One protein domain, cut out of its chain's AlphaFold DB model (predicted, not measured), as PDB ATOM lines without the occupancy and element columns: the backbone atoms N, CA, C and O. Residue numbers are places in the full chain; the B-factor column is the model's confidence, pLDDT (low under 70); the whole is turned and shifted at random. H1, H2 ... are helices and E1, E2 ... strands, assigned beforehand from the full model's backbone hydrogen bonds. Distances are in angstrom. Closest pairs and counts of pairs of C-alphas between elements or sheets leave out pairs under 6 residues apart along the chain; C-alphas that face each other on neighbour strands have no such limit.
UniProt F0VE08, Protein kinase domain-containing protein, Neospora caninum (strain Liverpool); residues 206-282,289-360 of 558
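This is residues 206 to 282 and 289 to 360 of the 558 residues of the protein "Protein kinase domain-containing protein" of Neospora caninum (strain Liverpool) (UniProt F0VE08). The domain is a small closed barrel of six antiparallel strands with two helices packed on its outside, H1 over E2 and E3 and H2 over E6. Beyond the end of H2, the short helices H3 and H4 lie off the barrel, before the chain returns to it through E5. The 149 printed residues include four named helices and six named strands, in the order H1 E1 E2 E3 E4 H2 H3 H4 E5 E6; round the ring run E1, E2, E3, E4, E6, E5 and back to E1. The class is mixed, helices and strands. The whole is compact and rounded, with a radius of gyration of the C-alphas of 15.1 A and spans of 42 by 36 by 28 A.

H1, residues 206 to 219, is on the barrel and outside it, at a height over the sheet of 7.9 A. It is over E2, residues 234 to 247, and E3, residues 250 to 259, and the sheet curls round it. On the local plane it stands at 0 degrees to E3, along the strands. The closest C-alphas of H1 and E2 are those of Phe 218 and Gly 239, 6.1 A apart. E1, residues 224 to 228, forms a hairpin with E2, with N 226 and O 235 within hydrogen-bond range at 2.8 A. E2 bends by 103 degrees at residue 242, and E3 bends by 75 degrees at residue 254. In the hairpin of E2 and E3, N 238 and O 256 are 2.9 A apart. E4, residues 269 to 279, is the last strand of the meander E1 E2 E3 E4, each strand the antiparallel neighbour of the one before; in the hairpin of E3 and E4, N 253 and O 273 are within hydrogen-bond range at 3.0 A. H2, residues 289 to 306, is on the barrel and outside it, over E6, residues 348 to 357, at a height over the sheet of 8.7 A. It runs along the strands, at 23 degrees to E6 on the local plane, and the closest C-alphas are those of Gln 299 and Tyr 351, 6.7 A apart. H3, residues 308 to 312, meets H2 only through their link. H3 and H4, residues 318 to 323, are apart, and neither is on the barrel. E5, residues 331 to 335, is the antiparallel neighbour of E1, with N 334 and O 227 at 2.9 A. E5 and E6 form a hairpin, with N 333 and O 354 at 2.9 A. E6 bends by 79 degrees at residue 352 and is also the antiparallel neighbour of E4, with N 274 and O 355 at 2.8 A. In H1, H2, H3 and H4 every O i to N i+4 pair is within hydrogen-bond range.

H1 begins at C-alpha 206, at (32.651, 24.909, -37.470), and is 20.1 A long from first to last C-alpha. E1 has five residues. E2 is 25.5 A long, E3 23.2 A and E4 30.1 A. H2 begins at C-alpha 289, at (31.613, 52.513, -38.159), and is 25.9 A long. H3, H4 and E5 have five, six and five residues. E6 is 22.2 A long and ends at C-alpha 357, at (20.940, 29.811, -15.991).

The two C-alphas farthest apart are those of Pro 266 and Arg 282, 45.5 A. Residues 283 to 288 are not printed, and C-alphas 282 and 289 are 16.0 A apart across the cut. The link from E5 to E6 is long, residues 336 to 347; of these, residues 343 to 344 pair antiparallel with residues 348 to 349 of E6. The mean pLDDT of the printed part is 85.8, and it is under 70 at residue 248, residues 260 to 267, residues 281 to 282 and residue 340.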
ATOM      1  N   ALA A 206      32.543  23.493 -37.816       88.00
ATOM      2  CA  ALA A 206      32.651  24.909 -37.470       88.00
ATOM      3  C   ALA A 206      32.215  25.198 -36.021       88.00
ATOM      4  O   ALA A 206      32.862  25.980 -35.327       88.00
ATOM      5  N   GLU A 207      31.152  24.541 -35.561       89.56
ATOM      6  CA  GLU A 207      30.618  24.666 -34.200       89.56
ATOM      7  C   GLU A 207      31.579  24.056 -33.181       89.56
ATOM      8  O   GLU A 207      31.941  24.703 -32.197       89.56
ATOM      9  N   ARG A 208      32.113  22.864 -33.482       89.38
ATOM     10  CA  ARG A 208      33.165  22.237 -32.667       89.38
ATOM     11  C   ARG A 208      34.396  23.125 -32.538       89.38
ATOM     12  O   ARG A 208      34.939  23.255 -31.444       89.38
ATOM     13  N   ALA A 209      34.836  23.746 -33.634       91.19
ATOM     14  CA  ALA A 209      35.987  24.645 -33.618       91.19
ATOM     15  C   ALA A 209      35.736  25.894 -32.756       91.19
ATOM     16  O   ALA A 209      36.621  26.300 -32.001       91.19
ATOM     17  N   ALA A 210      34.536  26.478 -32.835       92.00
ATOM     18  CA  ALA A 210      34.150  27.635 -32.030       92.00
ATOM     19  C   ALA A 210      34.094  27.305 -30.529       92.00
ATOM     20  O   ALA A 210      34.688  28.016 -29.716       92.00
ATOM     21  N   ALA A 211      33.449  26.192 -30.167       91.19
ATOM     22  CA  ALA A 211      33.376  25.721 -28.788       91.19
ATOM     23  C   ALA A 211      34.770  25.410 -28.217       91.19
ATOM     24  O   ALA A 211      35.112  25.871 -27.126       91.19
ATOM     25  N   ALA A 212      35.609  24.697 -28.976       92.00
ATOM     26  CA  ALA A 212      36.967  24.349 -28.561       92.00
ATOM     27  C   ALA A 212      37.867  25.581 -28.369       92.00
ATOM     28  O   ALA A 212      38.685  25.603 -27.448       92.00
ATOM     29  N   ASP A 213      37.720  26.612 -29.209       93.75
ATOM     30  CA  ASP A 213      38.462  27.868 -29.073       93.75
ATOM     31  C   ASP A 213      38.127  28.584 -27.757       93.75
ATOM     32  O   ASP A 213      39.028  28.854 -26.961       93.75
ATOM     33  N   LEU A 214      36.842  28.824 -27.476       92.06
ATOM     34  CA  LEU A 214      36.432  29.460 -26.220       92.06
ATOM     35  C   LEU A 214      36.824  28.617 -25.001       92.06
ATOM     36  O   LEU A 214      37.380  29.150 -24.039       92.06
ATOM     37  N   GLN A 215      36.623  27.299 -25.060       92.81
ATOM     38  CA  GLN A 215      37.005  26.397 -23.975       92.81
ATOM     39  C   GLN A 215      38.512  26.456 -23.689       92.81
ATOM     40  O   GLN A 215      38.925  26.510 -22.530       92.81
ATOM     41  N   ARG A 216      39.350  26.490 -24.735       93.88
ATOM     42  CA  ARG A 216      40.801  26.671 -24.596       93.88
ATOM     43  C   ARG A 216      41.135  28.001 -23.922       93.88
ATOM     44  O   ARG A 216      41.968  28.006 -23.021       93.88
ATOM     45  N   ARG A 217      40.480  29.104 -24.301       92.94
ATOM     46  CA  ARG A 217      40.722  30.426 -23.697       92.94
ATOM     47  C   ARG A 217      40.373  30.447 -22.206       92.94
ATOM     48  O   ARG A 217      41.160  30.956 -21.415       92.94
ATOM     49  N   PHE A 218      39.262  29.831 -21.797       92.81
ATOM     50  CA  PHE A 218      38.932  29.662 -20.373       92.81
ATOM     51  C   PHE A 218      39.978  28.836 -19.620       92.81
ATOM     52  O   PHE A 218      40.393  29.230 -18.532       92.81
ATOM     53  N   ARG A 219      40.470  27.738 -20.209       91.81
ATOM     54  CA  ARG A 219      41.577  26.954 -19.625       91.81
ATOM     55  C   ARG A 219      42.876  27.760 -19.507       91.81
ATOM     56  O   ARG A 219      43.648  27.519 -18.590       91.81
ATOM     57  N   GLN A 220      43.095  28.723 -20.400       92.81
ATOM     58  CA  GLN A 220      44.228  29.656 -20.375       92.81
ATOM     59  C   GLN A 220      44.013  30.864 -19.444       92.81
ATOM     60  O   GLN A 220      44.849  31.761 -19.410       92.81
ATOM     61  N   GLY A 221      42.920  30.896 -18.675       89.69
ATOM     62  CA  GLY A 221      42.674  31.930 -17.672       89.69
ATOM     63  C   GLY A 221      41.777  33.081 -18.124       89.69
ATOM     64  O   GLY A 221      41.730  34.092 -17.425       89.69
ATOM     65  N   LEU A 222      41.046  32.952 -19.241       90.88
ATOM     66  CA  LEU A 222      39.980  33.900 -19.582       90.88
ATOM     67  C   LEU A 222      38.974  33.991 -18.426       90.88
ATOM     68  O   LEU A 222      38.472  32.980 -17.932       90.88
ATOM     69  N   ARG A 223      38.667  35.224 -18.029       91.94
ATOM     70  CA  ARG A 223      37.617  35.567 -17.068       91.94
ATOM     71  C   ARG A 223      36.676  36.535 -17.754       91.94
ATOM     72  O   ARG A 223      37.156  37.441 -18.430       91.94
ATOM     73  N   LEU A 224      35.372  36.356 -17.600       93.88
ATOM     74  CA  LEU A 224      34.397  37.315 -18.113       93.88
ATOM     75  C   LEU A 224      33.895  38.166 -16.956       93.88
ATOM     76  O   LEU A 224      33.324  37.622 -16.015       93.88
ATOM     77  N   THR A 225      34.100  39.475 -17.035       94.50
ATOM     78  CA  THR A 225      33.493  40.441 -16.119       94.50
ATOM     79  C   THR A 225      32.154  40.848 -16.711       94.50
ATOM     80  O   THR A 225      32.101  41.422 -17.799       94.50
ATOM     81  N   VAL A 226      31.075  40.498 -16.018       94.50
ATOM     82  CA  VAL A 226      29.705  40.651 -16.495       94.50
ATOM     83  C   VAL A 226      28.983  41.684 -15.644       94.50
ATOM     84  O   VAL A 226      28.935  41.551 -14.427       94.50
ATOM     85  N   GLU A 227      28.411  42.694 -16.289       94.00
ATOM     86  CA  GLU A 227      27.502  43.666 -15.682       94.00
ATOM     87  C   GLU A 227      26.059  43.187 -15.881       94.00
ATOM     88  O   GLU A 227      25.587  43.084 -17.019       94.00
ATOM     89  N   SER A 228      25.379  42.863 -14.782       92.62
ATOM     90  CA  SER A 228      23.995  42.384 -14.772       92.62
ATOM     91  C   SER A 228      23.032  43.456 -15.275       92.62
ATOM     92  O   SER A 228      23.022  44.582 -14.778       92.62
ATOM     93  N   THR A 229      22.148  43.101 -16.207       91.50
ATOM     94  CA  THR A 229      21.053  43.979 -16.647       91.50
ATOM     95  C   THR A 229      19.869  43.965 -15.690       91.50
ATOM     96  O   THR A 229      18.993  44.821 -15.801       91.50
ATOM     97  N   PHE A 230      19.821  43.005 -14.765       88.19
ATOM     98  CA  PHE A 230      18.733  42.865 -13.803       88.19
ATOM     99  C   PHE A 230      19.035  43.556 -12.477       88.19
ATOM    100  O   PHE A 230      18.170  44.243 -11.940       88.19
ATOM    101  N   SER A 231      20.241  43.361 -11.941       87.81
ATOM    102  CA  SER A 231      20.654  43.908 -10.644       87.81
ATOM    103  C   SER A 231      21.517  45.165 -10.760       87.81
ATOM    104  O   SER A 231      21.602  45.929  -9.803       87.81
ATOM    105  N   GLY A 232      22.178  45.378 -11.904       88.25
ATOM    106  CA  GLY A 232      23.221  46.397 -12.062       88.25
ATOM    107  C   GLY A 232      24.547  46.045 -11.373       88.25
ATOM    108  O   GLY A 232      25.523  46.777 -11.520       88.25
ATOM    109  N   GLU A 233      24.616  44.935 -10.628       89.88
ATOM    110  CA  GLU A 233      25.858  44.468 -10.012       89.88
ATOM    111  C   GLU A 233      26.763  43.794 -11.052       89.88
ATOM    112  O   GLU A 233      26.310  43.253 -12.065       89.88
ATOM    113  N   SER A 234      28.068  43.796 -10.780       91.81
ATOM    114  CA  SER A 234      29.039  43.045 -11.574       91.81
ATOM    115  C   SER A 234      29.401  41.712 -10.919       91.81
ATOM    116  O   SER A 234      29.533  41.605  -9.697       91.81
ATOM    117  N   PHE A 235      29.628  40.696 -11.742       92.38
ATOM    118  CA  PHE A 235      30.135  39.391 -11.325       92.38
ATOM    119  C   PHE A 235      31.174  38.869 -12.318       92.38
ATOM    120  O   PHE A 235      31.263  39.331 -13.454       92.38
ATOM    121  N   GLU A 236      31.980  37.902 -11.888       93.25
ATOM    122  CA  GLU A 236      32.950  37.234 -12.750       93.25
ATOM    123  C   GLU A 236      32.525  35.797 -13.046       93.25
ATOM    124  O   GLU A 236      32.105  35.064 -12.147       93.25
ATOM    125  N   LEU A 237      32.691  35.394 -14.307       93.31
ATOM    126  CA  LEU A 237      32.600  34.007 -14.749       93.31
ATOM    127  C   LEU A 237      33.997  33.464 -15.045       93.31
ATOM    128  O   LEU A 237      34.722  33.998 -15.892       93.31
ATOM    129  N   THR A 238      34.362  32.381 -14.363       92.12
ATOM    130  CA  THR A 238      35.683  31.745 -14.464       92.12
ATOM    131  C   THR A 238      35.579  30.228 -14.611       92.12
ATOM    132  O   THR A 238      34.534  29.635 -14.352       92.12
ATOM    133  N   GLY A 239      36.689  29.575 -14.973       82.75
ATOM    134  CA  GLY A 239      36.790  28.113 -14.931       82.75
ATOM    135  C   GLY A 239      36.683  27.526 -13.503       82.75
ATOM    136  O   GLY A 239      36.761  28.285 -12.531       82.75
ATOM    137  N   PRO A 240      36.543  26.191 -13.350       83.62
ATOM    138  CA  PRO A 240      36.669  25.154 -14.385       83.62
ATOM    139  C   PRO A 240      35.578  25.238 -15.459       83.62
ATOM    140  O   PRO A 240      34.457  25.645 -15.173       83.62
ATOM    141  N   VAL A 241      35.945  24.907 -16.703       89.75
ATOM    142  CA  VAL A 241      35.081  25.043 -17.886       89.75
ATOM    143  C   VAL A 241      34.679  23.677 -18.438       89.75
ATOM    144  O   VAL A 241      35.527  22.872 -18.833       89.75
ATOM    145  N   GLU A 242      33.377  23.450 -18.534       89.75
ATOM    146  CA  GLU A 242      32.782  22.282 -19.184       89.75
ATOM    147  C   GLU A 242      31.884  22.760 -20.322       89.75
ATOM    148  O   GLU A 242      31.101  23.685 -20.143       89.75
ATOM    149  N   PHE A 243      32.005  22.163 -21.503       88.62
ATOM    150  CA  PHE A 243      31.107  22.465 -22.615       88.62
ATOM    151  C   PHE A 243      29.796  21.698 -22.432       88.62
ATOM    152  O   PHE A 243      29.827  20.475 -22.326       88.62
ATOM    153  N   LEU A 244      28.668  22.413 -22.408       85.31
ATOM    154  CA  LEU A 244      27.340  21.825 -22.203       85.31
ATOM    155  C   LEU A 244      26.542  21.701 -23.503       85.31
ATOM    156  O   LEU A 244      25.692  20.827 -23.615       85.31
ATOM    157  N   GLY A 245      26.807  22.552 -24.493       83.69
ATOM    158  CA  GLY A 245      26.097  22.504 -25.765       83.69
ATOM    159  C   GLY A 245      26.231  23.784 -26.574       83.69
ATOM    160  O   GLY A 245      26.794  24.784 -26.122       83.69
ATOM    161  N   MET A 246      25.709  23.754 -27.793       82.69
ATOM    162  CA  MET A 246      25.652  24.906 -28.684       82.69
ATOM    163  C   MET A 246      24.247  25.009 -29.271       82.69
ATOM    164  O   MET A 246      23.713  24.025 -29.769       82.69
ATOM    165  N   GLY A 247      23.657  26.197 -29.179       73.44
ATOM    166  CA  GLY A 247      22.383  26.534 -29.804       73.44
ATOM    167  C   GLY A 247      22.571  27.479 -30.988       73.44
ATOM    168  O   GLY A 247      23.680  27.910 -31.308       73.44
ATOM    169  N   SER A 248      21.457  27.874 -31.600       69.81
ATOM    170  CA  SER A 248      21.415  28.785 -32.755       69.81
ATOM    171  C   SER A 248      22.095  30.142 -32.510       69.81
ATOM    172  O   SER A 248      22.603  30.766 -33.444       69.81
ATOM    173  N   THR A 249      22.104  30.598 -31.254       79.31
ATOM    174  CA  THR A 249      22.535  31.944 -30.846       79.31
ATOM    175  C   THR A 249      23.606  31.950 -29.756       79.31
ATOM    176  O   THR A 249      23.986  33.017 -29.281       79.31
ATOM    177  N   GLY A 250      24.120  30.795 -29.322       88.06
ATOM    178  CA  GLY A 250      25.076  30.781 -28.217       88.06
ATOM    179  C   GLY A 250      25.766  29.451 -27.963       88.06
ATOM    180  O   GLY A 250      25.269  28.390 -28.328       88.06
ATOM    181  N   ILE A 251      26.918  29.532 -27.302       90.75
ATOM    182  CA  ILE A 251      27.702  28.393 -26.818       90.75
ATOM    183  C   ILE A 251      27.557  28.356 -25.301       90.75
ATOM    184  O   ILE A 251      27.815  29.356 -24.631       90.75
ATOM    185  N   VAL A 252      27.130  27.221 -24.762       90.88
ATOM    186  CA  VAL A 252      26.817  27.062 -23.344       90.88
ATOM    187  C   VAL A 252      27.950  26.323 -22.645       90.88
ATOM    188  O   VAL A 252      28.328  25.215 -23.034       90.88
ATOM    189  N   PHE A 253      28.475  26.933 -21.587       92.12
ATOM    190  CA  PHE A 253      29.495  26.341 -20.729       92.12
ATOM    191  C   PHE A 253      29.028  26.278 -19.280       92.12
ATOM    192  O   PHE A 253      28.403  27.218 -18.796       92.12
ATOM    193  N   ARG A 254      29.408  25.225 -18.554       91.81
ATOM    194  CA  ARG A 254      29.423  25.263 -17.092       91.81
ATOM    195  C   ARG A 254      30.625  26.095 -16.661       91.81
ATOM    196  O   ARG A 254      31.752  25.780 -17.049       91.81
ATOM    197  N   LEU A 255      30.378  27.139 -15.879       92.88
ATOM    198  CA  LEU A 255      31.386  28.041 -15.320       92.88
ATOM    199  C   LEU A 255      31.112  28.280 -13.832       92.88
ATOM    200  O   LEU A 255      30.034  27.978 -13.325       92.88
ATOM    201  N   SER A 256      32.094  28.835 -13.126       91.12
ATOM    202  CA  SER A 256      31.923  29.341 -11.763       91.12
ATOM    203  C   SER A 256      31.594  30.828 -11.798       91.12
ATOM    204  O   SER A 256      32.368  31.613 -12.345       91.12
ATOM    205  N   GLN A 257      30.478  31.211 -11.187       89.62
ATOM    206  CA  GLN A 257      30.108  32.597 -10.932       89.62
ATOM    207  C   GLN A 257      30.639  33.041  -9.568       89.62
ATOM    208  O   GLN A 257      30.501  32.321  -8.579       89.62
ATOM    209  N   THR A 258      31.225  34.236  -9.514       87.06
ATOM    210  CA  THR A 258      31.697  34.881  -8.279       87.06
ATOM    211  C   THR A 258      31.254  36.339  -8.243       87.06
ATOM    212  O   THR A 258      31.330  37.029  -9.258       87.06
ATOM    213  N   LYS A 259      30.792  36.835  -7.087       76.00
ATOM    214  CA  LYS A 259      30.507  38.272  -6.930       76.00
ATOM    215  C   LYS A 259      31.792  39.086  -7.105       76.00
ATOM    216  O   LYS A 259      32.824  38.726  -6.531       76.00
ATOM    217  N   ALA A 260      31.724  40.191  -7.851       61.72
ATOM    218  CA  ALA A 260      32.872  41.075  -8.025       61.72
ATOM    219  C   ALA A 260      33.346  41.608  -6.659       61.72
ATOM    220  O   ALA A 260      32.549  42.085  -5.854       61.72
ATOM    221  N   GLY A 261      34.647  41.484  -6.375       55.88
ATOM    222  CA  GLY A 261      35.260  41.940  -5.119       55.88
ATOM    223  C   GLY A 261      35.252  40.937  -3.955       55.88
ATOM    224  O   GLY A 261      35.909  41.188  -2.946       55.88
ATOM    225  N   ALA A 262      34.593  39.778  -4.077       53.41
ATOM    226  CA  ALA A 262      34.645  38.719  -3.067       53.41
ATOM    227  C   ALA A 262      35.795  37.740  -3.371       53.41
ATOM    228  O   ALA A 262      35.616  36.728  -4.041       53.41
ATOM    229  N   ALA A 263      37.000  38.042  -2.880       46.25
ATOM    230  CA  ALA A 263      38.207  37.235  -3.106       46.25
ATOM    231  C   ALA A 263      38.226  35.863  -2.382       46.25
ATOM    232  O   ALA A 263      39.220  35.142  -2.471       46.25
ATOM    233  N   SER A 264      37.169  35.479  -1.657       49.03
ATOM    234  CA  SER A 264      37.118  34.223  -0.899       49.03
ATOM    235  C   SER A 264      36.447  33.082  -1.686       49.03
ATOM    236  O   SER A 264      35.404  33.247  -2.318       49.03
ATOM    237  N   LEU A 265      37.043  31.883  -1.615       50.22
ATOM    238  CA  LEU A 265      36.564  30.641  -2.245       50.22
ATOM    239  C   LEU A 265      35.103  30.193  -1.945       50.22
ATOM    240  O   LEU A 265      34.571  29.489  -2.803       50.22
ATOM    241  N   PRO A 266      34.421  30.544  -0.828       50.34
ATOM    242  CA  PRO A 266      33.086  30.003  -0.525       50.34
ATOM    243  C   PRO A 266      31.948  30.473  -1.444       50.34
ATOM    244  O   PRO A 266      30.888  29.858  -1.444       50.34
ATOM    245  N   ASN A 267      32.137  31.544  -2.223       59.41
ATOM    246  CA  ASN A 267      31.056  32.182  -2.991       59.41
ATOM    247  C   ASN A 267      31.023  31.783  -4.477       59.41
ATOM    248  O   ASN A 267      30.477  32.518  -5.301       59.41
ATOM    249  N   ARG A 268      31.633  30.649  -4.842       71.38
ATOM    250  CA  ARG A 268      31.593  30.118  -6.212       71.38
ATOM    251  C   ARG A 268      30.330  29.299  -6.425       71.38
ATOM    252  O   ARG A 268      30.186  28.231  -5.841       71.38
ATOM    253  N   VAL A 269      29.455  29.770  -7.306       83.31
ATOM    254  CA  VAL A 269      28.259  29.028  -7.726       83.31
ATOM    255  C   VAL A 269      28.488  28.493  -9.133       83.31
ATOM    256  O   VAL A 269      28.843  29.251 -10.033       83.31
ATOM    257  N   ALA A 270      28.322  27.185  -9.334       86.62
ATOM    258  CA  ALA A 270      28.374  26.602 -10.671       86.62
ATOM    259  C   ALA A 270      27.107  26.982 -11.448       86.62
ATOM    260  O   ALA A 270      25.996  26.735 -10.982       86.62
ATOM    261  N   VAL A 271      27.281  27.554 -12.635       90.50
ATOM    262  CA  VAL A 271      26.191  28.034 -13.492       90.50
ATOM    263  C   VAL A 271      26.406  27.603 -14.936       90.50
ATOM    264  O   VAL A 271      27.544  27.391 -15.360       90.50
ATOM    265  N   ALA A 272      25.326  27.503 -15.707       91.69
ATOM    266  CA  ALA A 272      25.414  27.466 -17.157       91.69
ATOM    267  C   ALA A 272      25.435  28.896 -17.695       91.69
ATOM    268  O   ALA A 272      24.504  29.670 -17.491       91.69
ATOM    269  N   ALA A 273      26.512  29.237 -18.391       93.69
ATOM    270  CA  ALA A 273      26.691  30.507 -19.066       93.69
ATOM    271  C   ALA A 273      26.556  30.296 -20.574       93.69
ATOM    272  O   ALA A 273      27.414  29.672 -21.205       93.69
ATOM    273  N   LYS A 274      25.483  30.831 -21.155       93.75
ATOM    274  CA  LYS A 274      25.301  30.938 -22.601       93.75
ATOM    275  C   LYS A 274      26.045  32.178 -23.085       93.75
ATOM    276  O   LYS A 274      25.610  33.302 -22.849       93.75
ATOM    277  N   ILE A 275      27.171  31.964 -23.755       93.50
ATOM    278  CA  ILE A 275      27.948  33.015 -24.412       93.50
ATOM    279  C   ILE A 275      27.361  33.225 -25.801       93.50
ATOM    280  O   ILE A 275      27.347  32.296 -26.613       93.50
ATOM    281  N   THR A 276      26.882  34.434 -26.082       91.81
ATOM    282  CA  THR A 276      26.207  34.712 -27.347       91.81
ATOM    283  C   THR A 276      27.188  34.689 -28.512       91.81
ATOM    284  O   THR A 276      28.188  35.408 -28.529       91.81
ATOM    285  N   VAL A 277      26.871  33.887 -29.528       90.06
ATOM    286  CA  VAL A 277      27.627  33.830 -30.779       90.06
ATOM    287  C   VAL A 277      26.680  33.856 -31.966       90.06
ATOM    288  O   VAL A 277      25.577  33.319 -31.910       90.06
ATOM    289  N   MET A 278      27.119  34.443 -33.074       86.69
ATOM    290  CA  MET A 278      26.381  34.379 -34.334       86.69
ATOM    291  C   MET A 278      27.325  33.995 -35.458       86.69
ATOM    292  O   MET A 278      28.488  34.406 -35.485       86.69
ATOM    293  N   ARG A 279      26.816  33.213 -36.410       86.25
ATOM    294  CA  ARG A 279      27.590  32.831 -37.587       86.25
ATOM    295  C   ARG A 279      27.993  34.084 -38.361       86.25
ATOM    296  O   ARG A 279      27.159  34.946 -38.635       86.25
ATOM    297  N   LEU A 280      29.268  34.167 -38.726       78.94
ATOM    298  CA  LEU A 280      29.813  35.235 -39.550       78.94
ATOM    299  C   LEU A 280      29.091  35.237 -40.897       78.94
ATOM    300  O   LEU A 280      29.311  34.377 -41.750       78.94
ATOM    301  N   GLN A 281      28.223  36.220 -41.090       69.19
ATOM    302  CA  GLN A 281      27.743  36.571 -42.415       69.19
ATOM    303  C   GLN A 281      28.780  37.487 -43.059       69.19
ATOM    304  O   GLN A 281      29.374  38.332 -42.388       69.19
ATOM    305  N   ARG A 282      29.020  37.325 -44.364       57.59
ATOM    306  CA  ARG A 282      29.883  38.244 -45.112       57.59
ATOM    307  C   ARG A 282      29.245  39.636 -45.085       57.59
ATOM    308  O   ARG A 282      28.356  39.922 -45.876       57.59
ATOM    309  N   SER A 289      32.611  51.816 -38.981       82.56
ATOM    310  CA  SER A 289      31.613  52.513 -38.159       82.56
ATOM    311  C   SER A 289      30.219  51.882 -38.259       82.56
ATOM    312  O   SER A 289      29.522  51.771 -37.249       82.56
ATOM    313  N   GLN A 290      29.821  51.421 -39.449       83.81
ATOM    314  CA  GLN A 290      28.553  50.719 -39.663       83.81
ATOM    315  C   GLN A 290      28.547  49.349 -38.986       83.81
ATOM    316  O   GLN A 290      27.551  49.001 -38.356       83.81
ATOM    317  N   ILE A 291      29.658  48.611 -39.055       76.88
ATOM    318  CA  ILE A 291      29.821  47.323 -38.364       76.88
ATOM    319  C   ILE A 291      29.668  47.520 -36.852       76.88
ATOM    320  O   ILE A 291      28.840  46.859 -36.226       76.88
ATOM    321  N   LYS A 292      30.376  48.501 -36.279       77.88
ATOM    322  CA  LYS A 292      30.301  48.810 -34.844       77.88
ATOM    323  C   LYS A 292      28.890  49.216 -34.404       77.88
ATOM    324  O   LYS A 292      28.423  48.784 -33.350       77.88
ATOM    325  N   LYS A 293      28.194  50.032 -35.206       83.69
ATOM    326  CA  LYS A 293      26.798  50.415 -34.945       83.69
ATOM    327  C   LYS A 293      25.874  49.195 -34.973       83.69
ATOM    328  O   LYS A 293      25.124  48.991 -34.022       83.69
ATOM    329  N   PHE A 294      25.975  48.371 -36.013       82.06
ATOM    330  CA  PHE A 294      25.183  47.151 -36.161       82.06
ATOM    331  C   PHE A 294      25.399  46.189 -34.988       82.06
ATOM    332  O   PHE A 294      24.437  45.681 -34.423       82.06
ATOM    333  N   GLN A 295      26.648  45.976 -34.572       77.81
ATOM    334  CA  GLN A 295      26.964  45.104 -33.441       77.81
ATOM    335  C   GLN A 295      26.359  45.611 -32.129       77.81
ATOM    336  O   GLN A 295      25.810  44.813 -31.372       77.81
ATOM    337  N   LYS A 296      26.403  46.927 -31.875       81.75
ATOM    338  CA  LYS A 296      25.767  47.527 -30.693       81.75
ATOM    339  C   LYS A 296      24.245  47.352 -30.719       81.75
ATOM    340  O   LYS A 296      23.659  46.958 -29.718       81.75
ATOM    341  N   GLU A 297      23.606  47.598 -31.860       86.06
ATOM    342  CA  GLU A 297      22.160  47.388 -32.028       86.06
ATOM    343  C   GLU A 297      21.768  45.915 -31.849       86.06
ATOM    344  O   GLU A 297      20.756  45.616 -31.214       86.06
ATOM    345  N   MET A 298      22.585  44.987 -32.355       84.56
ATOM    346  CA  MET A 298      22.397  43.554 -32.123       84.56
ATOM    347  C   MET A 298      22.541  43.196 -30.647       84.56
ATOM    348  O   MET A 298      21.712  42.445 -30.144       84.56
ATOM    349  N   GLN A 299      23.524  43.756 -29.936       85.88
ATOM    350  CA  GLN A 299      23.709  43.528 -28.501       85.88
ATOM    351  C   GLN A 299      22.445  43.898 -27.708       85.88
ATOM    352  O   GLN A 299      21.930  43.085 -26.943       85.88
ATOM    353  N   GLU A 300      21.902  45.095 -27.951       88.44
ATOM    354  CA  GLU A 300      20.666  45.562 -27.309       88.44
ATOM    355  C   GLU A 300      19.463  44.674 -27.641       88.44
ATOM    356  O   GLU A 300      18.623  44.400 -26.782       88.44
ATOM    357  N   ARG A 301      19.383  44.193 -28.885       87.56
ATOM    358  CA  ARG A 301      18.341  43.256 -29.300       87.56
ATOM    359  C   ARG A 301      18.461  41.916 -28.573       87.56
ATOM    360  O   ARG A 301      17.464  41.446 -28.048       87.56
ATOM    361  N   ILE A 302      19.661  41.338 -28.503       87.69
ATOM    362  CA  ILE A 302      19.910  40.062 -27.814       87.69
ATOM    363  C   ILE A 302      19.477  40.162 -26.350       87.69
ATOM    364  O   ILE A 302      18.752  39.305 -25.864       87.69
ATOM    365  N   ILE A 303      19.881  41.226 -25.653       89.81
ATOM    366  CA  ILE A 303      19.508  41.429 -24.247       89.81
ATOM    367  C   ILE A 303      17.999  41.553 -24.084       89.81
ATOM    368  O   ILE A 303      17.446  40.979 -23.150       89.81
ATOM    369  N   ARG A 304      17.327  42.277 -24.985       87.88
ATOM    370  CA  ARG A 304      15.866  42.388 -24.977       87.88
ATOM    371  C   ARG A 304      15.195  41.029 -25.166       87.88
ATOM    372  O   ARG A 304      14.247  40.737 -24.447       87.88
ATOM    373  N   ASP A 305      15.688  40.226 -26.102       85.31
ATOM    374  CA  ASP A 305      15.126  38.913 -26.424       85.31
ATOM    375  C   ASP A 305      15.344  37.925 -25.254       85.31
ATOM    376  O   ASP A 305      14.390  37.283 -24.814       85.31
ATOM    377  N   GLU A 306      16.543  37.888 -24.659       86.19
ATOM    378  CA  GLU A 306      16.876  37.067 -23.474       86.19
ATOM    379  C   GLU A 306      16.143  37.533 -22.197       86.19
ATOM    380  O   GLU A 306      15.818  36.730 -21.326       86.19
ATOM    381  N   SER A 307      15.836  38.831 -22.082       86.19
ATOM    382  CA  SER A 307      15.123  39.419 -20.929       86.19
ATOM    383  C   SER A 307      13.605  39.509 -21.128       86.19
ATOM    384  O   SER A 307      12.889  40.033 -20.264       86.19
ATOM    385  N   SER A 308      13.100  39.036 -22.269       83.56
ATOM    386  CA  SER A 308      11.706  39.205 -22.697       83.56
ATOM    387  C   SER A 308      10.716  38.671 -21.664       83.56
ATOM    388  O   SER A 308       9.768  39.368 -21.304       83.56
ATOM    389  N   MET A 309      10.979  37.490 -21.101       83.88
ATOM    390  CA  MET A 309      10.091  36.866 -20.119       83.88
ATOM    391  C   MET A 309      10.074  37.563 -18.772       83.88
ATOM    392  O   MET A 309       9.004  37.709 -18.190       83.88
ATOM    393  N   ARG A 310      11.220  38.062 -18.297       80.44
ATOM    394  CA  ARG A 310      11.244  38.867 -17.068       80.44
ATOM    395  C   ARG A 310      10.478  40.177 -17.235       80.44
ATOM    396  O   ARG A 310       9.940  40.692 -16.264       80.44
ATOM    397  N   THR A 311      10.402  40.694 -18.462       79.25
ATOM    398  CA  THR A 311       9.599  41.881 -18.788       79.25
ATOM    399  C   THR A 311       8.113  41.542 -18.899       79.25
ATOM    400  O   THR A 311       7.279  42.287 -18.394       79.25
ATOM    401  N   ALA A 312       7.773  40.426 -19.550       83.62
ATOM    402  CA  ALA A 312       6.390  39.997 -19.741       83.62
ATOM    403  C   ALA A 312       5.737  39.519 -18.432       83.62
ATOM    404  O   ALA A 312       4.551  39.750 -18.224       83.62
ATOM    405  N   LEU A 313       6.513  38.885 -17.548       88.81
ATOM    406  CA  LEU A 313       6.068  38.308 -16.280       88.81
ATOM    407  C   LEU A 313       6.940  38.812 -15.114       88.81
ATOM    408  O   LEU A 313       7.677  38.033 -14.507       88.81
ATOM    409  N   PRO A 314       6.857  40.108 -14.753       85.31
ATOM    410  CA  PRO A 314       7.753  40.726 -13.768       85.31
ATOM    411  C   PRO A 314       7.605  40.155 -12.351       85.31
ATOM    412  O   PRO A 314       8.528  40.250 -11.543       85.31
ATOM    413  N   HIS A 315       6.455  39.553 -12.042       88.12
ATOM    414  CA  HIS A 315       6.166  38.952 -10.736       88.12
ATOM    415  C   HIS A 315       6.645  37.501 -10.609       88.12
ATOM    416  O   HIS A 315       6.580  36.930  -9.523       88.12
ATOM    417  N   VAL A 316       7.119  36.897 -11.699       90.12
ATOM    418  CA  VAL A 316       7.553  35.501 -11.727       90.12
ATOM    419  C   VAL A 316       9.075  35.474 -11.648       90.12
ATOM    420  O   VAL A 316       9.772  35.918 -12.563       90.12
ATOM    421  N   ASN A 317       9.606  34.972 -10.534       89.38
ATOM    422  CA  ASN A 317      11.045  34.758 -10.390       89.38
ATOM    423  C   ASN A 317      11.488  33.465 -11.120       89.38
ATOM    424  O   ASN A 317      10.642  32.623 -11.446       89.38
ATOM    425  N   PRO A 318      12.793  33.303 -11.409       88.94
ATOM    426  CA  PRO A 318      13.304  32.121 -12.105       88.94
ATOM    427  C   PRO A 318      12.977  30.790 -11.418       88.94
ATOM    428  O   PRO A 318      12.699  29.807 -12.098       88.94
ATOM    429  N   GLU A 319      12.962  30.749 -10.087       89.44
ATOM    430  CA  GLU A 319      12.678  29.538  -9.316       89.44
ATOM    431  C   GLU A 319      11.221  29.083  -9.485       89.44
ATOM    432  O   GLU A 319      10.961  27.907  -9.738       89.44
ATOM    433  N   THR A 320      10.268  30.013  -9.412       90.94
ATOM    434  CA  THR A 320       8.844  29.762  -9.662       90.94
ATOM    435  C   THR A 320       8.603  29.389 -11.122       90.94
ATOM    436  O   THR A 320       7.845  28.463 -11.399       90.94
ATOM    437  N   ALA A 321       9.266  30.059 -12.072       92.12
ATOM    438  CA  ALA A 321       9.177  29.696 -13.488       92.12
ATOM    439  C   ALA A 321       9.627  28.242 -13.719       92.12
ATOM    440  O   ALA A 321       8.941  27.476 -14.399       92.12
ATOM    441  N   LEU A 322      10.724  27.832 -13.077       91.25
ATOM    442  CA  LEU A 322      11.273  26.484 -13.198       91.25
ATOM    443  C   LEU A 322      10.336  25.408 -12.625       91.25
ATOM    444  O   LEU A 322      10.219  24.329 -13.207       91.25
ATOM    445  N   GLN A 323       9.612  25.707 -11.541       90.31
ATOM    446  CA  GLN A 323       8.569  24.819 -10.994       90.31
ATOM    447  C   GLN A 323       7.425  24.564 -11.987       90.31
ATOM    448  O   GLN A 323       6.780  23.515 -11.935       90.31
ATOM    449  N   HIS A 324       7.197  25.496 -12.915       93.06
ATOM    450  CA  HIS A 324       6.225  25.372 -14.001       93.06
ATOM    451  C   HIS A 324       6.847  24.888 -15.322       93.06
ATOM    452  O   HIS A 324       6.189  24.901 -16.365       93.06
ATOM    453  N   GLY A 325       8.099  24.423 -15.289       94.00
ATOM    454  CA  GLY A 325       8.812  23.910 -16.456       94.00
ATOM    455  C   GLY A 325       9.197  24.998 -17.457       94.00
ATOM    456  O   GLY A 325       9.222  24.738 -18.655       94.00
ATOM    457  N   LEU A 326       9.497  26.211 -16.988       94.38
ATOM    458  CA  LEU A 326       9.978  27.320 -17.815       94.38
ATOM    459  C   LEU A 326      11.369  27.772 -17.357       94.38
ATOM    460  O   LEU A 326      11.600  28.000 -16.171       94.38
ATOM    461  N   LEU A 327      12.297  27.947 -18.298       92.00
ATOM    462  CA  LEU A 327      13.646  28.423 -18.014       92.00
ATOM    463  C   LEU A 327      13.727  29.938 -18.173       92.00
ATOM    464  O   LEU A 327      13.909  30.447 -19.280       92.00
ATOM    465  N   PHE A 328      13.644  30.667 -17.064       90.44
ATOM    466  CA  PHE A 328      14.019  32.082 -17.064       90.44
ATOM    467  C   PHE A 328      15.483  32.208 -16.653       90.44
ATOM    468  O   PHE A 328      15.894  31.552 -15.691       90.44
ATOM    469  N   PRO A 329      16.281  33.032 -17.352       89.88
ATOM    470  CA  PRO A 329      17.659  33.245 -16.952       89.88
ATOM    471  C   PRO A 329      17.700  33.866 -15.555       89.88
ATOM    472  O   PRO A 329      16.939  34.790 -15.246       89.88
ATOM    473  N   HIS A 330      18.608  33.367 -14.717       89.19
ATOM    474  CA  HIS A 330      18.926  33.995 -13.438       89.19
ATOM    475  C   HIS A 330      19.488  35.396 -13.658       89.19
ATOM    476  O   HIS A 330      19.147  36.321 -12.922       89.19
ATOM    477  N   ASP A 331      20.320  35.550 -14.687       91.00
ATOM    478  CA  ASP A 331      20.873  36.841 -15.059       91.00
ATOM    479  C   ASP A 331      21.142  36.942 -16.558       91.00
ATOM    480  O   ASP A 331      21.421  35.950 -17.227       91.00
ATOM    481  N   VAL A 332      21.099  38.161 -17.075       92.94
ATOM    482  CA  VAL A 332      21.556  38.507 -18.420       92.94
ATOM    483  C   VAL A 332      22.491  39.688 -18.249       92.94
ATOM    484  O   VAL A 332      22.192  40.613 -17.505       92.94
ATOM    485  N   GLY A 333      23.646  39.677 -18.903       92.94
ATOM    486  CA  GLY A 333      24.644  40.702 -18.641       92.94
ATOM    487  C   GLY A 333      25.550  41.030 -19.808       92.94
ATOM    488  O   GLY A 333      25.727  40.242 -20.740       92.94
ATOM    489  N   ARG A 334      26.124  42.234 -19.748       93.81
ATOM    490  CA  ARG A 334      27.120  42.726 -20.706       93.81
ATOM    491  C   ARG A 334      28.502  42.323 -20.248       93.81
ATOM    492  O   ARG A 334      28.847  42.520 -19.089       93.81
ATOM    493  N   VAL A 335      29.312  41.809 -21.164       92.81
ATOM    494  CA  VAL A 335      30.706  41.479 -20.861       92.81
ATOM    495  C   VAL A 335      31.567  42.721 -21.078       92.81
ATOM    496  O   VAL A 335      31.754  43.150 -22.215       92.81
ATOM    497  N   SER A 336      32.083  43.314 -20.003       89.50
ATOM    498  CA  SER A 336      32.816  44.589 -20.057       89.50
ATOM    499  C   SER A 336      34.262  44.434 -20.533       89.50
ATOM    500  O   SER A 336      34.817  45.332 -21.162       89.50
ATOM    501  N   ASN A 337      34.869  43.275 -20.280       89.00
ATOM    502  CA  ASN A 337      36.262  42.978 -20.601       89.00
ATOM    503  C   ASN A 337      36.433  42.146 -21.888       89.00
ATOM    504  O   ASN A 337      37.466  41.504 -22.081       89.00
ATOM    505  N   MET A 338      35.436  42.162 -22.779       83.94
ATOM    506  CA  MET A 338      35.483  41.484 -24.074       83.94
ATOM    507  C   MET A 338      35.268  42.486 -25.219       83.94
ATOM    508  O   MET A 338      34.207  43.108 -25.299       83.94
ATOM    509  N   PRO A 339      36.244  42.647 -26.131       74.38
ATOM    510  CA  PRO A 339      36.064  43.466 -27.325       74.38
ATOM    511  C   PRO A 339      34.927  42.940 -28.211       74.38
ATOM    512  O   PRO A 339      34.671  41.741 -28.270       74.38
ATOM    513  N   ILE A 340      34.287  43.832 -28.967       68.31
ATOM    514  CA  ILE A 340      33.146  43.486 -29.836       68.31
ATOM    515  C   ILE A 340      33.582  42.633 -31.057       68.31
ATOM    516  O   ILE A 340      32.772  41.950 -31.672       68.31
ATOM    517  N   GLU A 341      34.874  42.616 -31.399       72.19
ATOM    518  CA  GLU A 341      35.422  41.923 -32.581       72.19
ATOM    519  C   GLU A 341      36.007  40.533 -32.268       72.19
ATOM    520  O   GLU A 341      36.830  40.001 -33.015       72.19
ATOM    521  N   VAL A 342      35.612  39.920 -31.152       82.38
ATOM    522  CA  VAL A 342      36.118  38.594 -30.786       82.38
ATOM    523  C   VAL A 342      35.467  37.522 -31.657       82.38
ATOM    524  O   VAL A 342      34.248  37.425 -31.760       82.38
ATOM    525  N   LEU A 343      36.296  36.678 -32.264       88.06
ATOM    526  CA  LEU A 343      35.847  35.481 -32.969       88.06
ATOM    527  C   LEU A 343      35.943  34.250 -32.065       88.06
ATOM    528  O   LEU A 343      36.870  34.142 -31.258       88.06
ATOM    529  N   ALA A 344      35.007  33.322 -32.258       87.38
ATOM    530  CA  ALA A 344      35.071  31.954 -31.764       87.38
ATOM    531  C   ALA A 344      35.326  31.024 -32.957       87.38
ATOM    532  O   ALA A 344      34.464  30.815 -33.820       87.38
ATOM    533  N   GLY A 345      36.545  30.492 -33.034       87.56
ATOM    534  CA  GLY A 345      37.010  29.795 -34.233       87.56
ATOM    535  C   GLY A 345      37.076  30.735 -35.444       87.56
ATOM    536  O   GLY A 345      37.460  31.895 -35.324       87.56
ATOM    537  N   ASN A 346      36.714  30.234 -36.629       85.62
ATOM    538  CA  ASN A 346      36.766  30.982 -37.896       85.62
ATOM    539  C   ASN A 346      35.385  31.319 -38.484       85.62
ATOM    540  O   ASN A 346      35.305  31.945 -39.539       85.62
ATOM    541  N   ALA A 347      34.307  30.870 -37.841       87.31
ATOM    542  CA  ALA A 347      32.959  30.916 -38.399       87.31
ATOM    543  C   ALA A 347      31.963  31.704 -37.543       87.31
ATOM    544  O   ALA A 347      30.874  31.997 -38.034       87.31
ATOM    545  N   TYR A 348      32.312  32.057 -36.303       89.69
ATOM    546  CA  TYR A 348      31.397  32.702 -35.364       89.69
ATOM    547  C   TYR A 348      32.005  33.978 -34.786       89.69
ATOM    548  O   TYR A 348      33.158  33.993 -34.360       89.69
ATOM    549  N   ALA A 349      31.200  35.037 -34.756       88.31
ATOM    550  CA  ALA A 349      31.477  36.245 -33.994       88.31
ATOM    551  C   ALA A 349      30.866  36.101 -32.597       88.31
ATOM    552  O   ALA A 349      29.711  35.685 -32.467       88.31
ATOM    553  N   VAL A 350      31.638  36.443 -31.571       89.50
ATOM    554  CA  VAL A 350      31.196  36.485 -30.178       89.50
ATOM    555  C   VAL A 350      30.611  37.861 -29.904       89.50
ATOM    556  O   VAL A 350      31.242  38.879 -30.177       89.50
ATOM    557  N   TYR A 351      29.408  37.887 -29.347       89.12
ATOM    558  CA  TYR A 351      28.787  39.112 -28.869       89.12
ATOM    559  C   TYR A 351      28.999  39.195 -27.356       89.12
ATOM    560  O   TYR A 351      28.816  38.185 -26.677       89.12
ATOM    561  N   PRO A 352      29.363  40.367 -26.804       90.81
ATOM    562  CA  PRO A 352      29.649  40.541 -25.379       90.81
ATOM    563  C   PRO A 352      28.356  40.584 -24.545       90.81
ATOM    564  O   PRO A 352      28.052  41.562 -23.858       90.81
ATOM    565  N   VAL A 353      27.569  39.515 -24.639       92.31
ATOM    566  CA  VAL A 353      26.360  39.245 -23.867       92.31
ATOM    567  C   VAL A 353      26.447  37.816 -23.364       92.31
ATOM    568  O   VAL A 353      26.789  36.902 -24.120       92.31
ATOM    569  N   VAL A 354      26.127  37.633 -22.090       94.06
ATOM    570  CA  VAL A 354      25.996  36.317 -21.476       94.06
ATOM    571  C   VAL A 354      24.636  36.215 -20.806       94.06
ATOM    572  O   VAL A 354      24.178  37.166 -20.177       94.06
ATOM    573  N   SER A 355      24.014  35.050 -20.942       93.25
ATOM    574  CA  SER A 355      22.817  34.649 -20.206       93.25
ATOM    575  C   SER A 355      23.206  33.532 -19.234       93.25
ATOM    576  O   SER A 355      23.930  32.604 -19.611       93.25
ATOM    577  N   VAL A 356      22.817  33.662 -17.969       92.69
ATOM    578  CA  VAL A 356      23.193  32.772 -16.865       92.69
ATOM    579  C   VAL A 356      21.958  32.039 -16.367       92.69
ATOM    580  O   VAL A 356      20.967  32.664 -15.995       92.69
ATOM    581  N   SER A 357      22.048  30.714 -16.308       91.31
ATOM    582  CA  SER A 357      20.940  29.811 -15.991       91.31
ATOM    583  C   SER A 357      21.429  28.581 -15.213       91.31
ATOM    584  O   SER A 357      22.637  28.321 -15.163       91.31
ATOM    585  N   PRO A 358      20.525  27.772 -14.629       87.81
ATOM    586  CA  PRO A 358      20.859  26.420 -14.199       87.81
ATOM    587  C   PRO A 358      21.410  25.584 -15.359       87.81
ATOM    588  O   PRO A 358      21.057  25.793 -16.521       87.81
ATOM    589  N   ALA A 359      22.272  24.620 -15.041       84.62
ATOM    590  CA  ALA A 359      22.782  23.679 -16.031       84.62
ATOM    591  C   ALA A 359      21.756  22.580 -16.330       84.62
ATOM    592  O   ALA A 359      21.223  21.951 -15.418       84.62
ATOM    593  N   PHE A 360      21.542  22.332 -17.620       85.12
ATOM    594  CA  PHE A 360      20.735  21.237 -18.155       85.12
ATOM    595  C   PHE A 360      21.631  20.282 -18.938       85.12
ATOM    596  O   PHE A 360      22.746  20.647 -19.317       85.12
TER     597      PHE A 360